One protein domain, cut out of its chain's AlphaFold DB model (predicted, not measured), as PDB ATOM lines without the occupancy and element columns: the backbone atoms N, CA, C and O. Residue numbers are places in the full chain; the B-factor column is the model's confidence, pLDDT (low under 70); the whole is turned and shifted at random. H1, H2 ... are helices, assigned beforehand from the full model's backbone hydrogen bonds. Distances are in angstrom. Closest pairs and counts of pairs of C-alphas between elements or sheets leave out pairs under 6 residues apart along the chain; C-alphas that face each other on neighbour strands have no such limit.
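Overview. This is residues 136 to 191 of the 191 residues of an uncharacterized protein of Campylobacter volucris (UniProt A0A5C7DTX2). There is little regular structure here: a helical hairpin of H1 and H2 forms one end of an elongated body, and loops make the other end. Residues 136 to 144 loop out and return to H1; after H2 the chain runs to the opposite end near Glu 179 and folds back. The printed part has 56 residues with two named helices, H1 then H2, and no named strand; the class is all helix, with 16 residues in named elements. It is compact, with a radius of gyration of the C-alphas of 11.1 A, and spans 32 by 20 by 20 A.

Arrangement. H1, residues 145 to 151, and H2, residues 156 to 164, touch and form a hairpin; their closest C-alphas, of Leu 146 and Leu 159, are 6.2 A apart. They run opposite ways at a shallow tilt of 31 degrees. In both, every O i to N i+4 pair is within hydrogen-bond range.

Along the chain. H1 begins at C-alpha 145 (126.193, 147.176, 109.343) and is 10.1 A long. H2, 12.4 A long, ends at C-alpha 164 (124.846, 153.606, 96.071).

Size, cuts and confidence. The C-alphas farthest apart, of Lys 164 and Glu 179, are 33.7 A apart. The printed part has no cut. The link from H1 to H2 is tight; residues 165 to 191 hold no named element. The pLDDT is under 70 at residues 153 to 155 and 178 to 191.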
ATOM      1  N   THR A 136     119.642 145.326 108.520       93.81
ATOM      2  CA  THR A 136     119.859 144.251 109.491       93.81
ATOM      3  C   THR A 136     120.364 144.828 110.807       93.81
ATOM      4  O   THR A 136     120.888 145.944 110.845       93.81
ATOM      5  N   TYR A 137     120.182 144.075 111.889       89.38
ATOM      6  CA  TYR A 137     120.589 144.470 113.230       89.38
ATOM      7  C   TYR A 137     121.469 143.398 113.851       89.38
ATOM      8  O   TYR A 137     121.158 142.210 113.768       89.38
ATOM      9  N   ASN A 138     122.545 143.820 114.506       86.75
ATOM     10  CA  ASN A 138     123.268 142.972 115.433       86.75
ATOM     11  C   ASN A 138     122.358 142.698 116.639       86.75
ATOM     12  O   ASN A 138     121.917 143.629 117.306       86.75
ATOM     13  N   GLU A 139     122.058 141.430 116.907       78.94
ATOM     14  CA  GLU A 139     121.156 141.026 117.993       78.94
ATOM     15  C   GLU A 139     121.708 141.375 119.385       78.94
ATOM     16  O   GLU A 139     120.937 141.612 120.315       78.94
ATOM     17  N   GLU A 140     123.032 141.460 119.525       77.06
ATOM     18  CA  GLU A 140     123.701 141.789 120.782       77.06
ATOM     19  C   GLU A 140     123.801 143.301 120.976       77.06
ATOM     20  O   GLU A 140     123.402 143.820 122.014       77.06
ATOM     21  N   GLY A 141     124.305 144.024 119.974       76.81
ATOM     22  CA  GLY A 141     124.589 145.460 120.085       76.81
ATOM     23  C   GLY A 141     123.459 146.376 119.616       76.81
ATOM     24  O   GLY A 141     123.395 147.532 120.027       76.81
ATOM     25  N   GLY A 142     122.569 145.886 118.752       84.06
ATOM     26  CA  GLY A 142     121.498 146.661 118.122       84.06
ATOM     27  C   GLY A 142     121.959 147.623 117.026       84.06
ATOM     28  O   GLY A 142     121.149 148.384 116.490       84.06
ATOM     29  N   SER A 143     123.243 147.603 116.677       86.06
ATOM     30  CA  SER A 143     123.825 148.333 115.554       86.06
ATOM     31  C   SER A 143     123.398 147.737 114.213       86.06
ATOM     32  O   SER A 143     123.050 146.563 114.113       86.06
ATOM     33  N   THR A 144     123.425 148.556 113.162       89.00
ATOM     34  CA  THR A 144     123.320 148.074 111.773       89.00
ATOM     35  C   THR A 144     124.721 147.947 111.168       89.00
ATOM     36  O   THR A 144     125.639 148.594 111.680       89.00
ATOM     37  N   PRO A 145     124.907 147.222 110.049       88.25
ATOM     38  CA  PRO A 145     126.193 147.176 109.343       88.25
ATOM     39  C   PRO A 145     126.790 148.563 109.076       88.25
ATOM     40  O   PRO A 145     127.979 148.783 109.269       88.25
ATOM     41  N   LEU A 146     125.949 149.537 108.709       88.94
ATOM     42  CA  LEU A 146     126.398 150.907 108.446       88.94
ATOM     43  C   LEU A 146     126.950 151.600 109.703       88.94
ATOM     44  O   LEU A 146     127.868 152.403 109.575       88.94
ATOM     45  N   HIS A 147     126.418 151.312 110.897       85.75
ATOM     46  CA  HIS A 147     126.973 151.858 112.144       85.75
ATOM     47  C   HIS A 147     128.371 151.290 112.412       85.75
ATOM     48  O   HIS A 147     129.280 152.037 112.769       85.75
ATOM     49  N   GLU A 148     128.548 149.985 112.200       84.50
ATOM     50  CA  GLU A 148     129.826 149.298 112.407       84.50
ATOM     51  C   GLU A 148     130.905 149.796 111.432       84.50
ATOM     52  O   GLU A 148     131.992 150.178 111.861       84.50
ATOM     53  N   TRP A 149     130.584 149.923 110.139       86.31
ATOM     54  CA  TRP A 149     131.516 150.460 109.134       86.31
ATOM     55  C   TRP A 149     131.987 151.885 109.442       86.31
ATOM     56  O   TRP A 149     133.118 152.258 109.127       86.31
ATOM     57  N   ILE A 150     131.140 152.704 110.077       82.06
ATOM     58  CA  ILE A 150     131.535 154.042 110.534       82.06
ATOM     59  C   ILE A 150     132.494 153.950 111.723       82.06
ATOM     60  O   ILE A 150     133.518 154.638 111.729       82.06
ATOM     61  N   LEU A 151     132.185 153.115 112.721       76.56
ATOM     62  CA  LEU A 151     133.020 152.971 113.915       76.56
ATOM     63  C   LEU A 151     134.430 152.473 113.596       76.56
ATOM     64  O   LEU A 151     135.394 152.922 114.219       76.56
ATOM     65  N   CYS A 152     134.564 151.567 112.627       71.81
ATOM     66  CA  CYS A 152     135.850 150.985 112.260       71.81
ATOM     67  C   CYS A 152     136.767 151.940 111.469       71.81
ATOM     68  O   CYS A 152     137.932 151.612 111.255       71.81
ATOM     69  N   GLY A 153     136.300 153.139 111.083       58.31
ATOM     70  CA  GLY A 153     137.116 154.280 110.632       58.31
ATOM     71  C   GLY A 153     137.817 154.158 109.265       58.31
ATOM     72  O   GLY A 153     138.003 155.173 108.594       58.31
ATOM     73  N   GLU A 154     138.169 152.952 108.810       56.34
ATOM     74  CA  GLU A 154     138.856 152.684 107.528       56.34
ATOM     75  C   GLU A 154     137.902 152.249 106.391       56.34
ATOM     76  O   GLU A 154     138.321 152.027 105.253       56.34
ATOM     77  N   GLU A 155     136.595 152.186 106.657       66.88
ATOM     78  CA  GLU A 155     135.611 151.500 105.805       66.88
ATOM     79  C   GLU A 155     134.640 152.437 105.064       66.88
ATOM     80  O   GLU A 155     133.582 152.021 104.588       66.88
ATOM     81  N   VAL A 156     135.030 153.704 104.861       77.25
ATOM     82  CA  VAL A 156     134.249 154.695 104.084       77.25
ATOM     83  C   VAL A 156     133.835 154.145 102.712       77.25
ATOM     84  O   VAL A 156     132.727 154.402 102.249       77.25
ATOM     85  N   LYS A 157     134.683 153.319 102.085       87.00
ATOM     86  CA  LYS A 157     134.392 152.662 100.801       87.00
ATOM     87  C   LYS A 157     133.185 151.711 100.847       87.00
ATOM     88  O   LYS A 157     132.465 151.631  99.857       87.00
ATOM     89  N   TYR A 158     132.965 150.996 101.951       89.62
ATOM     90  CA  TYR A 158     131.850 150.051 102.098       89.62
ATOM     91  C   TYR A 158     130.551 150.804 102.331       89.62
ATOM     92  O   TYR A 158     129.551 150.526 101.672       89.62
ATOM     93  N   LEU A 159     130.608 151.843 103.170       89.00
ATOM     94  CA  LEU A 159     129.500 152.769 103.364       89.00
ATOM     95  C   LEU A 159     129.091 153.431 102.041       89.00
ATOM     96  O   LEU A 159     127.917 153.401 101.680       89.00
ATOM     97  N   GLU A 160     130.040 153.992 101.288       89.81
ATOM     98  CA  GLU A 160     129.765 154.598  99.981       89.81
ATOM     99  C   GLU A 160     129.108 153.614  99.014       89.81
ATOM    100  O   GLU A 160     128.177 153.983  98.297       89.81
ATOM    101  N   GLU A 161     129.589 152.371  98.973       93.00
ATOM    102  CA  GLU A 161     129.035 151.356  98.087       93.00
ATOM    103  C   GLU A 161     127.620 150.954  98.505       93.00
ATOM    104  O   GLU A 161     126.705 150.981  97.684       93.00
ATOM    105  N   ALA A 162     127.397 150.691  99.789       92.69
ATOM    106  CA  ALA A 162     126.077 150.366 100.306       92.69
ATOM    107  C   ALA A 162     125.060 151.493 100.067       92.69
ATOM    108  O   ALA A 162     123.930 151.227  99.659       92.69
ATOM    109  N   LEU A 163     125.462 152.759 100.223       93.38
ATOM    110  CA  LEU A 163     124.601 153.908  99.925       93.38
ATOM    111  C   LEU A 163     124.233 153.992  98.436       93.38
ATOM    112  O   LEU A 163     123.080 154.278  98.113       93.38
ATOM    113  N   LYS A 164     125.163 153.698  97.514       94.94
ATOM    114  CA  LYS A 164     124.846 153.606  96.071       94.94
ATOM    115  C   LYS A 164     123.864 152.476  95.772       94.94
ATOM    116  O   LYS A 164     123.049 152.605  94.862       94.94
ATOM    117  N   LEU A 165     123.953 151.387  96.532       95.94
ATOM    118  CA  LEU A 165     123.080 150.219  96.434       95.94
ATOM    119  C   LEU A 165     121.736 150.402  97.164       95.94
ATOM    120  O   LEU A 165     120.896 149.508  97.112       95.94
ATOM    121  N   GLY A 166     121.502 151.563  97.785       94.19
ATOM    122  CA  GLY A 166     120.214 151.935  98.370       94.19
ATOM    123  C   GLY A 166     120.079 151.689  99.872       94.19
ATOM    124  O   GLY A 166     118.960 151.777 100.374       94.19
ATOM    125  N   ALA A 167     121.175 151.419 100.588       93.81
ATOM    126  CA  ALA A 167     121.158 151.306 102.046       93.81
ATOM    127  C   ALA A 167     120.581 152.570 102.696       93.81
ATOM    128  O   ALA A 167     120.928 153.690 102.311       93.81
ATOM    129  N   ASN A 168     119.724 152.407 103.705       92.62
ATOM    130  CA  ASN A 168     119.117 153.538 104.400       92.62
ATOM    131  C   ASN A 168     120.053 154.143 105.472       92.62
ATOM    132  O   ASN A 168     120.191 153.562 106.554       92.62
ATOM    133  N   PRO A 169     120.608 155.358 105.275       88.25
ATOM    134  CA  PRO A 169     121.501 155.964 106.260       88.25
ATOM    135  C   PRO A 169     120.789 156.480 107.520       88.25
ATOM    136  O   PRO A 169     121.430 156.885 108.486       88.25
ATOM    137  N   ASN A 170     119.456 156.516 107.513       86.81
ATOM    138  CA  ASN A 170     118.661 157.012 108.633       86.81
ATOM    139  C   ASN A 170     118.180 155.890 109.554       86.81
ATOM    140  O   ASN A 170     117.393 156.153 110.469       86.81
ATOM    141  N   MET A 171     118.592 154.641 109.311       85.38
ATOM    142  CA  MET A 171     118.346 153.585 110.281       85.38
ATOM    143  C   MET A 171     118.999 153.944 111.604       85.38
ATOM    144  O   MET A 171     120.147 154.374 111.649       85.38
ATOM    145  N   ARG A 172     118.234 153.759 112.674       82.50
ATOM    146  CA  ARG A 172     118.695 153.985 114.037       82.50
ATOM    147  C   ARG A 172     119.119 152.667 114.647       82.50
ATOM    148  O   ARG A 172     118.433 151.665 114.425       82.50
ATOM    149  N   ALA A 173     120.186 152.691 115.442       81.44
ATOM    150  CA  ALA A 173     120.507 151.574 116.317       81.44
ATOM    151  C   ALA A 173     119.326 151.302 117.265       81.44
ATOM    152  O   ALA A 173     118.666 152.233 117.743       81.44
ATOM    153  N   ILE A 174     119.045 150.028 117.523       81.62
ATOM    154  CA  ILE A 174     117.996 149.601 118.451       81.62
ATOM    155  C   ILE A 174     118.597 149.274 119.812       81.62
ATOM    156  O   ILE A 174     119.753 148.886 119.924       81.62
ATOM    157  N   LYS A 175     117.801 149.428 120.868       76.81
ATOM    158  CA  LYS A 175     118.200 148.948 122.188       76.81
ATOM    159  C   LYS A 175     117.949 147.444 122.263       76.81
ATOM    160  O   LYS A 175     116.838 147.006 121.975       76.81
ATOM    161  N   THR A 176     118.954 146.690 122.683       73.00
ATOM    162  CA  THR A 176     118.855 145.251 122.959       73.00
ATOM    163  C   THR A 176     118.802 145.012 124.472       73.00
ATOM    164  O   THR A 176     118.961 145.941 125.268       73.00
ATOM    165  N   GLU A 177     118.525 143.774 124.886       70.00
ATOM    166  CA  GLU A 177     118.557 143.381 126.306       70.00
ATOM    167  C   GLU A 177     119.989 143.191 126.841       70.00
ATOM    168  O   GLU A 177     120.178 143.070 128.049       70.00
ATOM    169  N   SER A 178     120.988 143.194 125.952       64.38
ATOM    170  CA  SER A 178     122.404 143.059 126.292       64.38
ATOM    171  C   SER A 178     122.917 144.276 127.063       64.38
ATOM    172  O   SER A 178     122.594 145.419 126.737       64.38
ATOM    173  N   GLU A 179     123.789 144.060 128.050       59.06
ATOM    174  CA  GLU A 179     124.512 145.157 128.709       59.06
ATOM    175  C   GLU A 179     125.475 145.886 127.759       59.06
ATOM    176  O   GLU A 179     125.790 147.057 127.976       59.06
ATOM    177  N   PHE A 180     125.857 145.223 126.663       56.59
ATOM    178  CA  PHE A 180     126.628 145.780 125.554       56.59
ATOM    179  C   PHE A 180     125.750 146.434 124.481       56.59
ATOM    180  O   PHE A 180     126.267 146.821 123.432       56.59
ATOM    181  N   SER A 181     124.433 146.574 124.715       58.41
ATOM    182  CA  SER A 181     123.564 147.354 123.831       58.41
ATOM    183  C   SER A 181     124.199 148.724 123.607       58.41
ATOM    184  O   SER A 181     124.618 149.375 124.571       58.41
ATOM    185  N   PHE A 182     124.298 149.148 122.347       55.16
ATOM    186  CA  PHE A 182     124.932 150.410 121.988       55.16
ATOM    187  C   PHE A 182     124.392 151.536 122.880       55.16
ATOM    188  O   PHE A 182     123.180 151.769 122.939       55.16
ATOM    189  N   THR A 183     125.284 152.272 123.553       53.44
ATOM    190  CA  THR A 183     124.915 153.392 124.443       53.44
ATOM    191  C   THR A 183     124.132 154.496 123.728       53.44
ATOM    192  O   THR A 183     123.503 155.326 124.380       53.44
ATOM    193  N   ASN A 184     124.136 154.463 122.394       54.59
ATOM    194  CA  ASN A 184     123.544 155.436 121.484       54.59
ATOM    195  C   ASN A 184     122.274 154.901 120.792       54.59
ATOM    196  O   ASN A 184     121.907 155.351 119.706       54.59
ATOM    197  N   ALA A 185     121.593 153.913 121.384       58.00
ATOM    198  CA  ALA A 185     120.313 153.424 120.875       58.00
ATOM    199  C   ALA A 185     119.349 154.592 120.567       58.00
ATOM    200  O   ALA A 185     119.035 155.411 121.432       58.00
ATOM    201  N   GLY A 186     118.864 154.656 119.323       56.12
ATOM    202  CA  GLY A 186     118.012 155.737 118.824       56.12
ATOM    203  C   GLY A 186     118.724 156.859 118.055       56.12
ATOM    204  O   GLY A 186     118.016 157.691 117.474       56.12
ATOM    205  N   GLU A 187     120.057 156.882 117.996       58.69
ATOM    206  CA  GLU A 187     120.834 157.800 117.148       58.69
ATOM    207  C   GLU A 187     120.872 157.327 115.684       58.69
ATOM    208  O   GLU A 187     120.715 156.143 115.390       58.69
ATOM    209  N   THR A 188     121.001 158.275 114.754       59.25
ATOM    210  CA  THR A 188     121.199 158.018 113.313       59.25
ATOM    211  C   THR A 188     122.676 158.157 112.958       59.25
ATOM    212  O   THR A 188     123.397 158.818 113.694       59.25
ATOM    213  N   LEU A 189     123.099 157.696 111.774       59.47
ATOM    214  CA  LEU A 189     124.495 157.811 111.307       59.47
ATOM    215  C   LEU A 189     125.070 159.247 111.292       59.47
ATOM    216  O   LEU A 189     126.283 159.411 111.224       59.47
ATOM    217  N   PHE A 190     124.222 160.283 111.311       53.50
ATOM    218  CA  PHE A 190     124.621 161.696 111.224       53.50
ATOM    219  C   PHE A 190     124.317 162.538 112.479       53.50
ATOM    220  O   PHE A 190     124.402 163.766 112.392       53.50
ATOM    221  N   ALA A 191     123.883 161.925 113.589       48.66
ATOM    222  CA  ALA A 191     123.457 162.641 114.800       48.66
ATOM    223  C   ALA A 191     124.530 162.638 115.890       48.66
ATOM    224  O   ALA A 191     125.227 161.610 116.009       48.66
TER     225      ALA A 191